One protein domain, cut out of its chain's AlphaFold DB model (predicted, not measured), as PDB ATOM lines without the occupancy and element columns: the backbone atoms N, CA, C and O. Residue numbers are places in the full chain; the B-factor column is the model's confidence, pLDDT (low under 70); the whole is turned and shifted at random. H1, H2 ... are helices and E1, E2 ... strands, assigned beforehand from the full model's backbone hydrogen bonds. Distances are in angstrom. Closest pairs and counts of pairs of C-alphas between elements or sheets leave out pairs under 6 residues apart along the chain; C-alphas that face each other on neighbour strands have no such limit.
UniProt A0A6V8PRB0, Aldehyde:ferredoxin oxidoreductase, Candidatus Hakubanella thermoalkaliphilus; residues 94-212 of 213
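This is residues 94 to 212 of the 213 residues of the protein "Aldehyde:ferredoxin oxidoreductase" of Candidatus Hakubanella thermoalkaliphilus (UniProt A0A6V8PRB0). A cluster of short helices, H3 to H7, sits beside a small wall of three antiparallel strands, and an arm made by H1 sticks out at one end with residues 94 to 103 standing free. H2 joins arm to body and packs on the sheet at E1 and E2, while the unnamed stretch 131 to 146 makes a long loop beyond H3. The printed part has 119 residues, with seven named helices and three named strands in the order H1 H2 H3 H4 H5 E1 E2 E3 H6 H7; of the 72 residues in named elements helices hold 59 and strands 13, the class mostly helix, and the antiparallel sheet runs E1, E2, E3. It is only just loose, close to compact, with a radius of gyration of the C-alphas of 16.4 A, and flat, spanning 52 by 34 by 19 A.

H1, residues 94 to 107, is close to but not clearly touching H2, residues 111 to 119, with the closest C-alphas, Ala 107 and Val 113, 6.8 A apart. H3, residues 121 to 130, and H6, residues 194 to 204, are the hubs and touch at Pro 122 and Tyr 194, 4.4 A between C-alphas, at a steep tilt of 50 degrees, the same way. H3 touches H5, residues 152 to 158, at Pro 122 and Ala 152, 4.8 A between C-alphas, at a steep tilt of 64 degrees, opposite ways. H3 also touches H4, residues 147 to 150, the closest C-alphas being Val 125 and Trp 147, 7.1 A. H6 touches H7, residues 209 to 212, at the C-alphas of Phe 200 and Ile 212, 5.9 A. E1, residues 160 to 164, E2, residues 174 to 178, and E3, residues 188 to 190, form a meander, each strand the antiparallel neighbour of the one before. In the hairpin E1 and E2, N 162 and O 176 are 2.8 A apart, within hydrogen-bond range; in the hairpin E2 and E3, N 177 and O 189 are 2.8 A apart. H2 is on the sheet and stands up from it, while H5 only grazes it. Every O i to N i+4 pair is within range in H1, H2 and H5, against 3 of 6 in H3 and 5 of 7 in H6; H4 and H7 are too short for one.

H1 measures 19.7 A from C-alpha 94 at (5.684, -9.473, -51.585) to C-alpha 107. H2 measures 11.9 A, H3 15.7 A, H4 5.2 A, H5 10.0 A, H6 14.2 A and H7 5.0 A, ending at C-alpha 212 at (45.514, -28.052, -37.257). E1 and E2 measure 12.9 A each, and E3 7.1 A.

The C-alphas farthest apart, of Glu 94 and Arg 183, are 53.8 A apart. The printed part has no cut, and the link H3 to H4 is long. No printed residue is under 70 in pLDDT.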
ATOM      1  N   GLU A  94       6.567  -8.377 -52.003       97.25
ATOM      2  CA  GLU A  94       5.684  -9.473 -51.585       97.25
ATOM      3  C   GLU A  94       6.122 -10.828 -52.149       97.25
ATOM      4  O   GLU A  94       6.090 -11.833 -51.440       97.25
ATOM      5  N   ILE A  95       6.606 -10.851 -53.396       97.69
ATOM      6  CA  ILE A  95       7.121 -12.071 -54.033       97.69
ATOM      7  C   ILE A  95       8.401 -12.534 -53.336       97.69
ATOM      8  O   ILE A  95       8.555 -13.717 -53.038       97.69
ATOM      9  N   LEU A  96       9.323 -11.614 -53.040       97.00
ATOM     10  CA  LEU A  96      10.548 -11.960 -52.321       97.00
ATOM     11  C   LEU A  96      10.229 -12.501 -50.922       97.00
ATOM     12  O   LEU A  96      10.814 -13.491 -50.484       97.00
ATOM     13  N   ARG A  97       9.289 -11.865 -50.219       96.56
ATOM     14  CA  ARG A  97       8.897 -12.253 -48.864       96.56
ATOM     15  C   ARG A  97       8.232 -13.628 -48.828       96.56
ATOM     16  O   ARG A  97       8.582 -14.430 -47.960       96.56
ATOM     17  N   SER A  98       7.308 -13.911 -49.748       97.88
ATOM     18  CA  SER A  98       6.673 -15.230 -49.848       97.88
ATOM     19  C   SER A  98       7.695 -16.307 -50.217       97.88
ATOM     20  O   SER A  98       7.761 -17.334 -49.544       97.88
ATOM     21  N   TYR A  99       8.582 -16.023 -51.174       97.25
ATOM     22  CA  TYR A  99       9.652 -16.938 -51.561       97.25
ATOM     23  C   TYR A  99      10.582 -17.282 -50.393       97.25
ATOM     24  O   TYR A  99      10.845 -18.456 -50.154       97.25
ATOM     25  N   ILE A 100      11.059 -16.286 -49.634       96.31
ATOM     26  CA  ILE A 100      11.934 -16.527 -48.474       96.31
ATOM     27  C   ILE A 100      11.222 -17.403 -47.439       96.31
ATOM     28  O   ILE A 100      11.826 -18.338 -46.913       96.31
ATOM     29  N   LYS A 101       9.942 -17.131 -47.159       96.75
ATOM     30  CA  LYS A 101       9.147 -17.922 -46.210       96.75
ATOM     31  C   LYS A 101       9.057 -19.385 -46.650       96.75
ATOM     32  O   LYS A 101       9.334 -20.276 -45.846       96.75
ATOM     33  N   ASP A 102       8.720 -19.624 -47.912       96.69
ATOM     34  CA  ASP A 102       8.569 -20.972 -48.464       96.69
ATOM     35  C   ASP A 102       9.911 -21.703 -48.557       96.69
ATOM     36  O   ASP A 102      10.002 -22.891 -48.244       96.69
ATOM     37  N   PHE A 103      10.971 -20.991 -48.947       96.00
ATOM     38  CA  PHE A 103      12.328 -21.516 -48.995       96.00
ATOM     39  C   PHE A 103      12.787 -21.977 -47.611       96.00
ATOM     40  O   PHE A 103      13.214 -23.119 -47.460       96.00
ATOM     41  N   VAL A 104      12.638 -21.133 -46.585       96.00
ATOM     42  CA  VAL A 104      13.012 -21.486 -45.207       96.00
ATOM     43  C   VAL A 104      12.174 -22.657 -44.696       96.00
ATOM     44  O   VAL A 104      12.730 -23.565 -44.081       96.00
ATOM     45  N   ALA A 105      10.866 -22.680 -44.975       95.25
ATOM     46  CA  ALA A 105       9.986 -23.772 -44.560       95.25
ATOM     47  C   ALA A 105      10.410 -25.128 -45.147       95.25
ATOM     48  O   ALA A 105      10.345 -26.130 -44.444       95.25
ATOM     49  N   LYS A 106      10.881 -25.153 -46.401       92.56
ATOM     50  CA  LYS A 106      11.379 -26.368 -47.065       92.56
ATOM     51  C   LYS A 106      12.800 -26.740 -46.641       92.56
ATOM     52  O   LYS A 106      13.121 -27.916 -46.529       92.56
ATOM     53  N   ALA A 107      13.663 -25.746 -46.446       95.06
ATOM     54  CA  ALA A 107      15.086 -25.970 -46.225       95.06
ATOM     55  C   ALA A 107      15.425 -26.321 -44.769       95.06
ATOM     56  O   ALA A 107      16.391 -27.041 -44.541       95.06
ATOM     57  N   LYS A 108      14.657 -25.838 -43.783       93.31
ATOM     58  CA  LYS A 108      14.988 -26.014 -42.355       93.31
ATOM     59  C   LYS A 108      15.066 -27.481 -41.901       93.31
ATOM     60  O   LYS A 108      15.860 -27.769 -41.013       93.31
ATOM     61  N   ASP A 109      14.280 -28.359 -42.527       93.50
ATOM     62  CA  ASP A 109      14.179 -29.789 -42.196       93.50
ATOM     63  C   ASP A 109      14.920 -30.666 -43.223       93.50
ATOM     64  O   ASP A 109      14.870 -31.893 -43.169       93.50
ATOM     65  N   ASN A 110      15.612 -30.052 -44.190       96.38
ATOM     66  CA  ASN A 110      16.423 -30.784 -45.152       96.38
ATOM     67  C   ASN A 110      17.609 -31.453 -44.438       96.38
ATOM     68  O   ASN A 110      18.353 -30.795 -43.711       96.38
ATOM     69  N   SER A 111      17.828 -32.743 -44.700       96.06
ATOM     70  CA  SER A 111      18.889 -33.530 -44.055       96.06
ATOM     71  C   SER A 111      20.288 -32.943 -44.253       96.06
ATOM     72  O   SER A 111      21.080 -32.939 -43.318       96.06
ATOM     73  N   GLY A 112      20.584 -32.384 -45.430       95.06
ATOM     74  CA  GLY A 112      21.857 -31.713 -45.692       95.06
ATOM     75  C   GLY A 112      22.027 -30.442 -44.863       95.06
ATOM     76  O   GLY A 112      23.098 -30.208 -44.308       95.06
ATOM     77  N   VAL A 113      20.971 -29.636 -44.719       95.69
ATOM     78  CA  VAL A 113      20.995 -28.434 -43.866       95.69
ATOM     79  C   VAL A 113      21.237 -28.806 -42.405       95.69
ATOM     80  O   VAL A 113      22.045 -28.154 -41.746       95.69
ATOM     81  N   LEU A 114      20.575 -29.856 -41.913       95.62
ATOM     82  CA  LEU A 114      20.767 -30.356 -40.552       95.62
ATOM     83  C   LEU A 114      22.195 -30.881 -40.345       95.62
ATOM     84  O   LEU A 114      22.844 -30.463 -39.390       95.62
ATOM     85  N   ALA A 115      22.718 -31.677 -41.282       96.06
ATOM     86  CA  ALA A 115      24.077 -32.214 -41.214       96.06
ATOM     87  C   ALA A 115      25.142 -31.104 -41.184       96.06
ATOM     88  O   ALA A 115      26.004 -31.093 -40.308       96.06
ATOM     89  N   TYR A 116      25.050 -30.109 -42.076       96.44
ATOM     90  CA  TYR A 116      25.974 -28.969 -42.058       96.44
ATOM     91  C   TYR A 116      25.830 -28.111 -40.799       96.44
ATOM     92  O   TYR A 116      26.820 -27.556 -40.329       96.44
ATOM     93  N   ARG A 117      24.620 -27.963 -40.248       95.25
ATOM     94  CA  ARG A 117      24.418 -27.229 -38.992       95.25
ATOM     95  C   ARG A 117      25.071 -27.943 -37.812       95.25
ATOM     96  O   ARG A 117      25.654 -27.283 -36.950       95.25
ATOM     97  N   GLU A 118      24.930 -29.260 -37.770       95.12
ATOM     98  CA  GLU A 118      25.429 -30.107 -36.695       95.12
ATOM     99  C   GLU A 118      26.950 -30.220 -36.753       95.12
ATOM    100  O   GLU A 118      27.612 -29.805 -35.809       95.12
ATOM    101  N   LEU A 119      27.497 -30.663 -37.885       96.50
ATOM    102  CA  LEU A 119      28.898 -31.069 -38.011       96.50
ATOM    103  C   LEU A 119      29.785 -30.052 -38.747       96.50
ATOM    104  O   LEU A 119      31.012 -30.140 -38.685       96.50
ATOM    105  N   GLY A 120      29.191 -29.076 -39.437       96.88
ATOM    106  CA  GLY A 120      29.918 -28.158 -40.314       96.88
ATOM    107  C   GLY A 120      30.485 -28.842 -41.560       96.88
ATOM    108  O   GLY A 120      30.177 -29.992 -41.870       96.88
ATOM    109  N   THR A 121      31.340 -28.127 -42.293       97.50
ATOM    110  CA  THR A 121      32.083 -28.715 -43.418       97.50
ATOM    111  C   THR A 121      33.001 -29.883 -43.012       97.50
ATOM    112  O   THR A 121      33.107 -30.805 -43.825       97.50
ATOM    113  N   PRO A 122      33.575 -29.965 -41.784       97.75
ATOM    114  CA  PRO A 122      34.411 -31.099 -41.364       97.75
ATOM    115  C   PRO A 122      33.781 -32.488 -41.517       97.75
ATOM    116  O   PRO A 122      34.511 -33.476 -41.587       97.75
ATOM    117  N   MET A 123      32.450 -32.602 -41.623       97.12
ATOM    118  CA  MET A 123      31.782 -33.886 -41.892       97.12
ATOM    119  C   MET A 123      32.299 -34.566 -43.172       97.12
ATOM    120  O   MET A 123      32.272 -35.790 -43.298       97.12
ATOM    121  N   LEU A 124      32.803 -33.770 -44.121       97.94
ATOM    122  CA  LEU A 124      33.352 -34.259 -45.379       97.94
ATOM    123  C   LEU A 124      34.623 -35.094 -45.193       97.94
ATOM    124  O   LEU A 124      34.916 -35.893 -46.079       97.94
ATOM    125  N   VAL A 125      35.345 -34.987 -44.069       98.25
ATOM    126  CA  VAL A 125      36.516 -35.839 -43.791       98.25
ATOM    127  C   VAL A 125      36.111 -37.313 -43.821       98.25
ATOM    128  O   VAL A 125      36.669 -38.081 -44.598       98.25
ATOM    129  N   ALA A 126      35.082 -37.698 -43.059       97.94
ATOM    130  CA  ALA A 126      34.600 -39.080 -43.006       97.94
ATOM    131  C   ALA A 126      34.107 -39.565 -44.378       97.94
ATOM    132  O   ALA A 126      34.476 -40.643 -44.842       97.94
ATOM    133  N   ILE A 127      33.301 -38.734 -45.050       97.62
ATOM    134  CA  ILE A 127      32.676 -39.054 -46.339       97.62
ATOM    135  C   ILE A 127      33.737 -39.266 -47.424       97.62
ATOM    136  O   ILE A 127      33.713 -40.268 -48.137       97.62
ATOM    137  N   THR A 128      34.674 -38.326 -47.559       98.19
ATOM    138  CA  THR A 128      35.713 -38.389 -48.596       98.19
ATOM    139  C   THR A 128      36.731 -39.477 -48.303       98.19
ATOM    140  O   THR A 128      37.191 -40.136 -49.232       98.19
ATOM    141  N   ASN A 129      37.031 -39.736 -47.031       98.25
ATOM    142  CA  ASN A 129      37.947 -40.795 -46.651       98.25
ATOM    143  C   ASN A 129      37.345 -42.183 -46.925       98.25
ATOM    144  O   ASN A 129      37.992 -43.010 -47.562       98.25
ATOM    145  N   ALA A 130      36.073 -42.407 -46.577       97.75
ATOM    146  CA  ALA A 130      35.353 -43.640 -46.919       97.75
ATOM    147  C   ALA A 130      35.243 -43.866 -48.439       97.75
ATOM    148  O   ALA A 130      35.285 -45.002 -48.905       97.75
ATOM    149  N   ALA A 131      35.142 -42.787 -49.220       97.81
ATOM    150  CA  ALA A 131      35.137 -42.841 -50.680       97.81
ATOM    151  C   ALA A 131      36.531 -43.055 -51.309       97.81
ATOM    152  O   ALA A 131      36.628 -43.153 -52.532       97.81
ATOM    153  N   GLY A 132      37.612 -43.092 -50.519       97.69
ATOM    154  CA  GLY A 132      38.983 -43.167 -51.036       97.69
ATOM    155  C   GLY A 132      39.423 -41.904 -51.787       97.69
ATOM    156  O   GLY A 132      40.248 -41.984 -52.696       97.69
ATOM    157  N   ALA A 133      38.862 -40.747 -51.422       97.94
ATOM    158  CA  ALA A 133      39.087 -39.447 -52.052       97.94
ATOM    159  C   ALA A 133      39.568 -38.347 -51.081       97.94
ATOM    160  O   ALA A 133      39.607 -37.175 -51.462       97.94
ATOM    161  N   PHE A 134      39.932 -38.681 -49.841       98.38
ATOM    162  CA  PHE A 134      40.462 -37.714 -48.879       98.38
ATOM    163  C   PHE A 134      41.924 -37.354 -49.206       98.38
ATOM    164  O   PHE A 134      42.781 -38.248 -49.208       98.38
ATOM    165  N   PRO A 135      42.250 -36.074 -49.479       98.31
ATOM    166  CA  PRO A 135      43.595 -35.677 -49.888       98.31
ATOM    167  C   PRO A 135      44.638 -36.007 -48.817       98.31
ATOM    168  O   PRO A 135      44.676 -35.387 -47.757       98.31
ATOM    169  N   THR A 136      45.512 -36.972 -49.111       98.38
ATOM    170  CA  THR A 136      46.457 -37.509 -48.126       98.38
ATOM    171  C   THR A 136      47.874 -37.582 -48.683       98.38
ATOM    172  O   THR A 136      48.078 -37.948 -49.844       98.38
ATOM    173  N   ARG A 137      48.871 -37.242 -47.850       97.56
ATOM    174  CA  ARG A 137      50.309 -37.304 -48.174       97.56
ATOM    175  C   ARG A 137      50.620 -36.657 -49.525       97.56
ATOM    176  O   ARG A 137      51.006 -37.337 -50.477       97.56
ATOM    177  N   PHE A 138      50.393 -35.350 -49.614       97.25
ATOM    178  CA  PHE A 138      50.542 -34.568 -50.844       97.25
ATOM    179  C   PHE A 138      49.929 -35.255 -52.084       97.25
ATOM    180  O   PHE A 138      50.613 -35.509 -53.073       97.25
ATOM    181  N   TRP A 139      48.638 -35.594 -52.009       97.56
ATOM    182  CA  TRP A 139      47.857 -36.214 -53.094       97.56
ATOM    183  C   TRP A 139      48.321 -37.607 -53.552       97.56
ATOM    184  O   TRP A 139      47.761 -38.150 -54.501       97.56
ATOM    185  N   SER A 140      49.308 -38.220 -52.888       97.38
ATOM    186  CA  SER A 140      49.769 -39.575 -53.229       97.38
ATOM    187  C   SER A 140      48.841 -40.681 -52.718       97.38
ATOM    188  O   SER A 140      48.959 -41.828 -53.149       97.38
ATOM    189  N   LYS A 141      47.921 -40.349 -51.805       96.94
ATOM    190  CA  LYS A 141      46.891 -41.243 -51.269       96.94
ATOM    191  C   LYS A 141      45.536 -40.528 -51.211       96.94
ATOM    192  O   LYS A 141      45.476 -39.321 -50.983       96.94
ATOM    193  N   GLY A 142      44.463 -41.300 -51.373       97.00
ATOM    194  CA  GLY A 142      43.073 -40.855 -51.202       97.00
ATOM    195  C   GLY A 142      42.448 -41.256 -49.860       97.00
ATOM    196  O   GLY A 142      41.242 -41.146 -49.677       97.00
ATOM    197  N   PHE A 143      43.243 -41.778 -48.931       97.31
ATOM    198  CA  PHE A 143      42.785 -42.227 -47.621       97.31
ATOM    199  C   PHE A 143      43.874 -41.948 -46.591       97.31
ATOM    200  O   PHE A 143      45.055 -42.183 -46.878       97.31
ATOM    201  N   PHE A 144      43.464 -41.495 -45.410       97.94
ATOM    202  CA  PHE A 144      44.322 -41.284 -44.256       97.94
ATOM    203  C   PHE A 144      43.939 -42.250 -43.143       97.94
ATOM    204  O   PHE A 144      42.798 -42.271 -42.696       97.94
ATOM    205  N   GLU A 145      44.900 -43.044 -42.684       97.25
ATOM    206  CA  GLU A 145      44.675 -44.095 -41.692       97.25
ATOM    207  C   GLU A 145      44.152 -43.537 -40.357       97.25
ATOM    208  O   GLU A 145      43.293 -44.147 -39.729       97.25
ATOM    209  N   ASP A 146      44.606 -42.342 -39.978       97.25
ATOM    210  CA  ASP A 146      44.276 -41.662 -38.722       97.25
ATOM    211  C   ASP A 146      43.170 -40.591 -38.868       97.25
ATOM    212  O   ASP A 146      43.019 -39.732 -37.996       97.25
ATOM    213  N   TRP A 147      42.395 -40.603 -39.961       97.50
ATOM    214  CA  TRP A 147      41.394 -39.565 -40.264       97.50
ATOM    215  C   TRP A 147      40.389 -39.312 -39.130       97.50
ATOM    216  O   TRP A 147      39.925 -38.186 -38.965       97.50
ATOM    217  N   GLU A 148      40.067 -40.337 -38.334       97.75
ATOM    218  CA  GLU A 148      39.126 -40.242 -37.215       97.75
ATOM    219  C   GLU A 148      39.590 -39.199 -36.196       97.75
ATOM    220  O   GLU A 148      38.769 -38.443 -35.681       97.75
ATOM    221  N   LYS A 149      40.905 -39.070 -35.980       97.19
ATOM    222  CA  LYS A 149      41.500 -38.070 -35.078       97.19
ATOM    223  C   LYS A 149      41.355 -36.634 -35.583       97.19
ATOM    224  O   LYS A 149      41.552 -35.703 -34.813       97.19
ATOM    225  N   ILE A 150      41.021 -36.455 -36.861       97.19
ATOM    226  CA  ILE A 150      40.828 -35.146 -37.496       97.19
ATOM    227  C   ILE A 150      39.435 -34.971 -38.109       97.19
ATOM    228  O   ILE A 150      39.225 -34.148 -38.995       97.19
ATOM    229  N   SER A 151      38.470 -35.754 -37.631       97.06
ATOM    230  CA  SER A 151      37.085 -35.754 -38.098       97.06
ATOM    231  C   SER A 151      36.219 -34.681 -37.422       97.06
ATOM    232  O   SER A 151      36.590 -34.096 -36.403       97.06
ATOM    233  N   ALA A 152      35.013 -34.464 -37.960       97.19
ATOM    234  CA  ALA A 152      33.995 -33.645 -37.303       97.19
ATOM    235  C   ALA A 152      33.612 -34.171 -35.914       97.19
ATOM    236  O   ALA A 152      33.410 -33.368 -35.005       97.19
ATOM    237  N   ASP A 153      33.528 -35.491 -35.744       96.44
ATOM    238  CA  ASP A 153      33.160 -36.104 -34.466       96.44
ATOM    239  C   ASP A 153      34.202 -35.779 -33.395       96.44
ATOM    240  O   ASP A 153      33.860 -35.321 -32.305       96.44
ATOM    241  N   THR A 154      35.488 -35.924 -33.731       95.88
ATOM    242  CA  THR A 154      36.584 -35.566 -32.820       95.88
ATOM    243  C   THR A 154      36.607 -34.067 -32.544       95.88
ATOM    244  O   THR A 154      36.756 -33.670 -31.393       95.88
ATOM    245  N   LEU A 155      36.341 -33.225 -33.551       95.94
ATOM    246  CA  LEU A 155      36.223 -31.777 -33.359       95.94
ATOM    247  C   LEU A 155      35.160 -31.422 -32.305       95.94
ATOM    248  O   LEU A 155      35.432 -30.627 -31.412       95.94
ATOM    249  N   HIS A 156      33.967 -32.018 -32.384       94.69
ATOM    250  CA  HIS A 156      32.858 -31.722 -31.463       94.69
ATOM    251  C   HIS A 156      33.002 -32.410 -30.100       94.69
ATOM    252  O   HIS A 156      32.370 -31.989 -29.133       94.69
ATOM    253  N   LYS A 157      33.813 -33.466 -30.021       94.75
ATOM    254  CA  LYS A 157      34.108 -34.181 -28.780       94.75
ATOM    255  C   LYS A 157      35.216 -33.508 -27.967       94.75
ATOM    256  O   LYS A 157      35.101 -33.431 -26.745       94.75
ATOM    257  N   ASP A 158      36.286 -33.071 -28.629       92.75
ATOM    258  CA  ASP A 158      37.526 -32.663 -27.963       92.75
ATOM    259  C   ASP A 158      37.683 -31.135 -27.842       92.75
ATOM    260  O   ASP A 158      38.469 -30.675 -27.007       92.75
ATOM    261  N   LEU A 159      36.917 -30.347 -28.613       94.19
ATOM    262  CA  LEU A 159      36.870 -28.883 -28.518       94.19
ATOM    263  C   LEU A 159      35.497 -28.374 -28.049       94.19
ATOM    264  O   LEU A 159      34.461 -28.991 -28.293       94.19
ATOM    265  N   GLU A 160      35.461 -27.180 -27.445       95.00
ATOM    266  CA  GLU A 160      34.194 -26.466 -27.228       95.00
ATOM    267  C   GLU A 160      33.757 -25.846 -28.563       95.00
ATOM    268  O   GLU A 160      34.315 -24.835 -28.993       95.00
ATOM    269  N   VAL A 161      32.749 -26.433 -29.211       95.88
ATOM    270  CA  VAL A 161      32.273 -26.002 -30.535       95.88
ATOM    271  C   VAL A 161      30.871 -25.414 -30.454       95.88
ATOM    272  O   VAL A 161      29.948 -26.014 -29.903       95.88
ATOM    273  N   LYS A 162      30.683 -24.235 -31.055       94.75
ATOM    274  CA  LYS A 162      29.371 -23.597 -31.210       94.75
ATOM    275  C   LYS A 162      29.085 -23.282 -32.680       94.75
ATOM    276  O   LYS A 162      29.899 -22.616 -33.323       94.75
ATOM    277  N   PRO A 163      27.915 -23.682 -33.214       94.31
ATOM    278  CA  PRO A 163      27.509 -23.300 -34.559       94.31
ATOM    279  C   PRO A 163      27.359 -21.780 -34.672       94.31
ATOM    280  O   PRO A 163      26.746 -21.141 -33.812       94.31
ATOM    281  N   ARG A 164      27.867 -21.193 -35.760       94.50
ATOM    282  CA  ARG A 164      27.630 -19.783 -36.111       94.50
ATOM    283  C   ARG A 164      27.101 -19.639 -37.529       94.50
ATOM    284  O   ARG A 164      27.410 -20.421 -38.422       94.50
ATOM    285  N   ALA A 165      26.284 -18.615 -37.744       94.94
ATOM    286  CA  ALA A 165      25.738 -18.289 -39.052       94.94
ATOM    287  C   ALA A 165      26.417 -17.055 -39.639       94.94
ATOM    288  O   ALA A 165      26.626 -16.059 -38.948       94.94
ATOM    289  N   CYS A 166      26.680 -17.097 -40.945       94.25
ATOM    290  CA  CYS A 166      26.869 -15.878 -41.722       94.25
ATOM    291  C   CYS A 166      25.565 -15.062 -41.739       94.25
ATOM    292  O   CYS A 166      24.481 -15.585 -41.460       94.25
ATOM    293  N   ALA A 167      25.655 -13.783 -42.111       92.06
ATOM    294  CA  ALA A 167      24.494 -12.901 -42.186       92.06
ATOM    295  C   ALA A 167      23.356 -13.527 -43.017       92.06
ATOM    296  O   ALA A 167      23.559 -13.942 -44.157       92.06
ATOM    297  N   HIS A 168      22.159 -13.594 -42.424       91.81
ATOM    298  CA  HIS A 168      20.937 -14.159 -43.020       91.81
ATOM    299  C   HIS A 168      21.003 -15.646 -43.420       91.81
ATOM    300  O   HIS A 168      20.088 -16.143 -44.075       91.81
ATOM    301  N   CYS A 169      22.046 -16.380 -43.028       94.81
ATOM    302  CA  CYS A 169      22.181 -17.795 -43.352       94.81
ATOM    303  C   CYS A 169      21.394 -18.662 -42.360       94.81
ATOM    304  O   CYS A 169      21.601 -18.569 -41.153       94.81
ATOM    305  N   LEU A 170      20.540 -19.559 -42.865       93.12
ATOM    306  CA  LEU A 170      19.849 -20.536 -42.019       93.12
ATOM    307  C   LEU A 170      20.713 -21.752 -41.658       93.12
ATOM    308  O   LEU A 170      20.371 -22.461 -40.724       93.12
ATOM    309  N   ILE A 171      21.792 -22.040 -42.389       95.25
ATOM    310  CA  ILE A 171      22.529 -23.304 -42.228       95.25
ATOM    311  C   ILE A 171      23.364 -23.279 -40.948       95.25
ATOM    312  O   ILE A 171      23.297 -24.212 -40.159       95.25
ATOM    313  N   ALA A 172      24.082 -22.180 -40.709       95.06
ATOM    314  CA  ALA A 172      25.013 -22.045 -39.590       95.06
ATOM    315  C   ALA A 172      26.139 -23.102 -39.587       95.06
ATOM    316  O   ALA A 172      26.418 -23.717 -38.565       95.06
ATOM    317  N   CYS A 173      26.784 -23.326 -40.739       95.62
ATOM    318  CA  CYS A 173      27.817 -24.359 -40.886       95.62
ATOM    319  C   CYS A 173      29.125 -24.065 -40.130       95.62
ATOM    320  O   CYS A 173      29.843 -24.995 -39.772       95.62
ATOM    321  N   ARG A 174      29.420 -22.794 -39.845       95.31
ATOM    322  CA  ARG A 174      30.664 -22.359 -39.198       95.31
ATOM    323  C   ARG A 174      30.825 -22.959 -37.806       95.31
ATOM    324  O   ARG A 174      29.848 -23.020 -37.053       95.31
ATOM    325  N   ARG A 175      32.041 -23.410 -37.490       95.31
ATOM    326  CA  ARG A 175      32.394 -24.082 -36.232       95.31
ATOM    327  C   ARG A 175      33.197 -23.121 -35.375       95.31
ATOM    328  O   ARG A 175      34.403 -23.027 -35.516       95.31
ATOM    329  N   PHE A 176      32.543 -22.364 -34.504       95.50
ATOM    330  CA  PHE A 176      33.281 -21.513 -33.579       95.50
ATOM    331  C   PHE A 176      33.842 -22.377 -32.453       95.50
ATOM    332  O   PHE A 176      33.088 -22.805 -31.579       95.50
ATOM    333  N   SER A 177      35.138 -22.647 -32.520       95.44
ATOM    334  CA  SER A 177      35.814 -23.681 -31.748       95.44
ATOM    335  C   SER A 177      36.774 -23.057 -30.745       95.44
ATOM    336  O   SER A 177      37.473 -22.088 -31.053       95.44
ATOM    337  N   ARG A 178      36.833 -23.621 -29.539       95.75
ATOM    338  CA  ARG A 178      37.841 -23.289 -28.531       95.75
ATOM    339  C   ARG A 178      38.622 -24.531 -28.132       95.75
ATOM    340  O   ARG A 178      38.043 -25.548 -27.758       95.75
ATOM    341  N   VAL A 179      39.943 -24.391 -28.121       94.62
ATOM    342  CA  VAL A 179      40.858 -25.419 -27.631       94.62
ATOM    343  C   VAL A 179      40.869 -25.437 -26.103       94.62
ATOM    344  O   VAL A 179      41.191 -24.436 -25.461       94.62
ATOM    345  N   GLU A 180      40.531 -26.574 -25.495       91.19
ATOM    346  CA  GLU A 180      40.403 -26.692 -24.032       91.19
ATOM    347  C   GLU A 180      41.639 -27.287 -23.337       91.19
ATOM    348  O   GLU A 180      41.805 -27.151 -22.117       91.19
ATOM    349  N   LYS A 181      42.519 -27.949 -24.095       90.06
ATOM    350  CA  LYS A 181      43.643 -28.749 -23.585       90.06
ATOM    351  C   LYS A 181      44.909 -28.532 -24.419       90.06
ATOM    352  O   LYS A 181      44.880 -27.910 -25.473       90.06
ATOM    353  N   GLY A 182      46.035 -29.048 -23.927       89.00
ATOM    354  CA  GLY A 182      47.311 -28.994 -24.640       89.00
ATOM    355  C   GLY A 182      47.934 -27.597 -24.702       89.00
ATOM    356  O   GLY A 182      47.545 -26.680 -23.976       89.00
ATOM    357  N   ARG A 183      48.940 -27.446 -25.571       94.06
ATOM    358  CA  ARG A 183      49.750 -26.221 -25.684       94.06
ATOM    359  C   ARG A 183      48.991 -25.020 -26.261       94.06
ATOM    360  O   ARG A 183      49.410 -23.887 -26.049       94.06
ATOM    361  N   HIS A 184      47.869 -25.271 -26.935       93.94
ATOM    362  CA  HIS A 184      47.008 -24.259 -27.551       93.94
ATOM    363  C   HIS A 184      45.772 -23.922 -26.704       93.94
ATOM    364  O   HIS A 184      44.862 -23.246 -27.177       93.94
ATOM    365  N   LYS A 185      45.718 -24.373 -25.442       95.12
ATOM    366  CA  LYS A 185      44.584 -24.120 -24.544       95.12
ATOM    367  C   LYS A 185      44.210 -22.635 -24.504       95.12
ATOM    368  O   LYS A 185      45.030 -21.778 -24.189       95.12
ATOM    369  N   GLY A 186      42.932 -22.358 -24.741       94.56
ATOM    370  CA  GLY A 186      42.358 -21.017 -24.765       94.56
ATOM    371  C   GLY A 186      42.290 -20.389 -26.157       94.56
ATOM    372  O   GLY A 186      41.592 -19.384 -26.294       94.56
ATOM    373  N   LEU A 187      42.935 -20.980 -27.171       94.31
ATOM    374  CA  LEU A 187      42.810 -20.553 -28.562       94.31
ATOM    375  C   LEU A 187      41.352 -20.661 -29.010       94.31
ATOM    376  O   LEU A 187      40.678 -21.653 -28.732       94.31
ATOM    377  N   VAL A 188      40.871 -19.620 -29.681       94.12
ATOM    378  CA  VAL A 188      39.518 -19.540 -30.226       94.12
ATOM    379  C   VAL A 188      39.625 -19.225 -31.697       94.12
ATOM    380  O   VAL A 188      40.243 -18.222 -32.050       94.12
ATOM    381  N   ILE A 189      38.984 -20.041 -32.523       93.56
ATOM    382  CA  ILE A 189      38.919 -19.827 -33.963       93.56
ATOM    383  C   ILE A 189      37.505 -20.056 -34.483       93.56
ATOM    384  O   ILE A 189      36.665 -20.667 -33.823       93.56
ATOM    385  N   ASP A 190      37.241 -19.583 -35.694       94.25
ATOM    386  CA  ASP A 190      36.118 -20.075 -36.478       94.25
ATOM    387  C   ASP A 190      36.629 -21.044 -37.544       94.25
ATOM    388  O   ASP A 190      37.426 -20.672 -38.401       94.25
ATOM    389  N   GLY A 191      36.205 -22.297 -37.434       93.19
ATOM    390  CA  GLY A 191      36.731 -23.441 -38.151       93.19
ATOM    391  C   GLY A 191      37.248 -24.532 -37.195       93.19
ATOM    392  O   GLY A 191      36.856 -24.579 -36.023       93.19
ATOM    393  N   PRO A 192      38.125 -25.420 -37.683       94.69
ATOM    394  CA  PRO A 192      38.613 -25.464 -39.058       94.69
ATOM    395  C   PRO A 192      37.502 -25.908 -40.020       94.69
ATOM    396  O   PRO A 192      36.632 -26.700 -39.660       94.69
ATOM    397  N   ASP A 193      37.528 -25.393 -41.248       95.94
ATOM    398  CA  ASP A 193      36.739 -25.957 -42.346       95.94
ATOM    399  C   ASP A 193      37.394 -27.249 -42.866       95.94
ATOM    400  O   ASP A 193      38.581 -27.496 -42.636       95.94
ATOM    401  N   TYR A 194      36.639 -28.064 -43.610       97.94
ATOM    402  CA  TYR A 194      37.153 -29.276 -44.266       97.94
ATOM    403  C   TYR A 194      38.450 -29.023 -45.043       97.94
ATOM    404  O   TYR A 194      39.393 -29.811 -44.960       97.94
ATOM    405  N   GLU A 195      38.518 -27.905 -45.765       97.25
ATOM    406  CA  GLU A 195      39.681 -27.509 -46.547       97.25
ATOM    407  C   GLU A 195      40.924 -27.299 -45.689       97.25
ATOM    408  O   GLU A 195      42.006 -27.761 -46.050       97.25
ATOM    409  N   THR A 196      40.768 -26.645 -44.538       96.31
ATOM    410  CA  THR A 196      41.846 -26.447 -43.567       96.31
ATOM    411  C   THR A 196      42.315 -27.791 -43.019       96.31
ATOM    412  O   THR A 196      43.520 -28.045 -42.956       96.31
ATOM    413  N   ILE A 197      41.374 -28.689 -42.704       97.88
ATOM    414  CA  ILE A 197      41.686 -30.025 -42.187       97.88
ATOM    415  C   ILE A 197      42.454 -30.859 -43.209       97.88
ATOM    416  O   ILE A 197      43.472 -31.446 -42.852       97.88
ATOM    417  N   TYR A 198      42.026 -30.941 -44.473       97.44
ATOM    418  CA  TYR A 198      42.801 -31.739 -45.429       97.44
ATOM    419  C   TYR A 198      44.141 -31.068 -45.751       97.44
ATOM    420  O   TYR A 198      45.127 -31.770 -45.968       97.44
ATOM    421  N   ALA A 199      44.199 -29.731 -45.793       97.44
ATOM    422  CA  ALA A 199      45.406 -29.013 -46.192       97.44
ATOM    423  C   ALA A 199      46.528 -29.136 -45.157       97.44
ATOM    424  O   ALA A 199      47.660 -29.425 -45.540       97.44
ATOM    425  N   PHE A 200      46.216 -28.946 -43.871       97.25
ATOM    426  CA  PHE A 200      47.196 -29.035 -42.786       97.25
ATOM    427  C   PHE A 200      47.226 -30.407 -42.110       97.25
ATOM    428  O   PHE A 200      48.255 -30.786 -41.572       97.25
ATOM    429  N   GLY A 201      46.142 -31.176 -42.171       97.81
ATOM    430  CA  GLY A 201      46.070 -32.552 -41.689       97.81
ATOM    431  C   GLY A 201      46.498 -33.542 -42.760       97.81
ATOM    432  O   GLY A 201      47.680 -33.857 -42.886       97.81
ATOM    433  N   GLY A 202      45.540 -34.022 -43.557       97.88
ATOM    434  CA  GLY A 202      45.728 -35.132 -44.500       97.88
ATOM    435  C   GLY A 202      46.936 -34.981 -45.435       97.88
ATOM    436  O   GLY A 202      47.783 -35.876 -45.511       97.88
ATOM    437  N   LEU A 203      47.083 -33.841 -46.118       98.31
ATOM    438  CA  LEU A 203      48.198 -33.612 -47.045       98.31
ATOM    439  C   LEU A 203      49.564 -33.612 -46.347       98.31
ATOM    440  O   LEU A 203      50.536 -34.076 -46.950       98.31
ATOM    441  N   CYS A 204      49.625 -33.138 -45.103       98.00
ATOM    442  CA  CYS A 204      50.841 -33.036 -44.294       98.00
ATOM    443  C   CYS A 204      51.033 -34.207 -43.320       98.00
ATOM    444  O   CYS A 204      52.055 -34.260 -42.641       98.00
ATOM    445  N   MET A 205      50.091 -35.154 -43.272       97.25
ATOM    446  CA  MET A 205      50.062 -36.279 -42.334       97.25
ATOM    447  C   MET A 205      50.036 -35.853 -40.854       97.25
ATOM    448  O   MET A 205      50.566 -36.562 -39.998       97.25
ATOM    449  N   ILE A 206      49.414 -34.712 -40.540       97.50
ATOM    450  CA  ILE A 206      49.175 -34.280 -39.154       97.50
ATOM    451  C   ILE A 206      47.860 -34.902 -38.671       97.50
ATOM    452  O   ILE A 206      46.822 -34.761 -39.314       97.50
ATOM    453  N   ASN A 207      47.911 -35.613 -37.544       95.50
ATOM    454  CA  ASN A 207      46.798 -36.399 -36.999       95.50
ATOM    455  C   ASN A 207      46.259 -35.874 -35.656       95.50
ATOM    456  O   ASN A 207      45.667 -36.637 -34.898       95.50
ATOM    457  N   SER A 208      46.469 -34.594 -35.355       93.56
ATOM    458  CA  SER A 208      45.910 -33.916 -34.179       93.56
ATOM    459  C   SER A 208      45.139 -32.690 -34.639       93.56
ATOM    460  O   SER A 208      45.675 -31.864 -35.378       93.56
ATOM    461  N   LEU A 209      43.881 -32.578 -34.205       91.69
ATOM    462  CA  LEU A 209      43.058 -31.405 -34.491       91.69
ATOM    463  C   LEU A 209      43.636 -30.159 -33.845       91.69
ATOM    464  O   LEU A 209      43.678 -29.127 -34.491       91.69
ATOM    465  N   GLU A 210      44.132 -30.250 -32.618       91.12
ATOM    466  CA  GLU A 210      44.664 -29.100 -31.886       91.12
ATOM    467  C   GLU A 210      45.903 -28.481 -32.541       91.12
ATOM    468  O   GLU A 210      46.189 -27.321 -32.279       91.12
ATOM    469  N   GLU A 211      46.630 -29.236 -33.370       91.62
ATOM    470  CA  GLU A 211      47.758 -28.731 -34.166       91.62
ATOM    471  C   GLU A 211      47.331 -28.205 -35.551       91.62
ATOM    472  O   GLU A 211      48.096 -27.499 -36.208       91.62
ATOM    473  N   ILE A 212      46.130 -28.563 -36.018       93.12
ATOM    474  CA  ILE A 212      45.514 -28.052 -37.257       93.12
ATOM    475  C   ILE A 212      44.761 -26.733 -36.997       93.12
ATOM    476  O   ILE A 212      44.654 -25.903 -37.901       93.12
TER     477      ILE A 212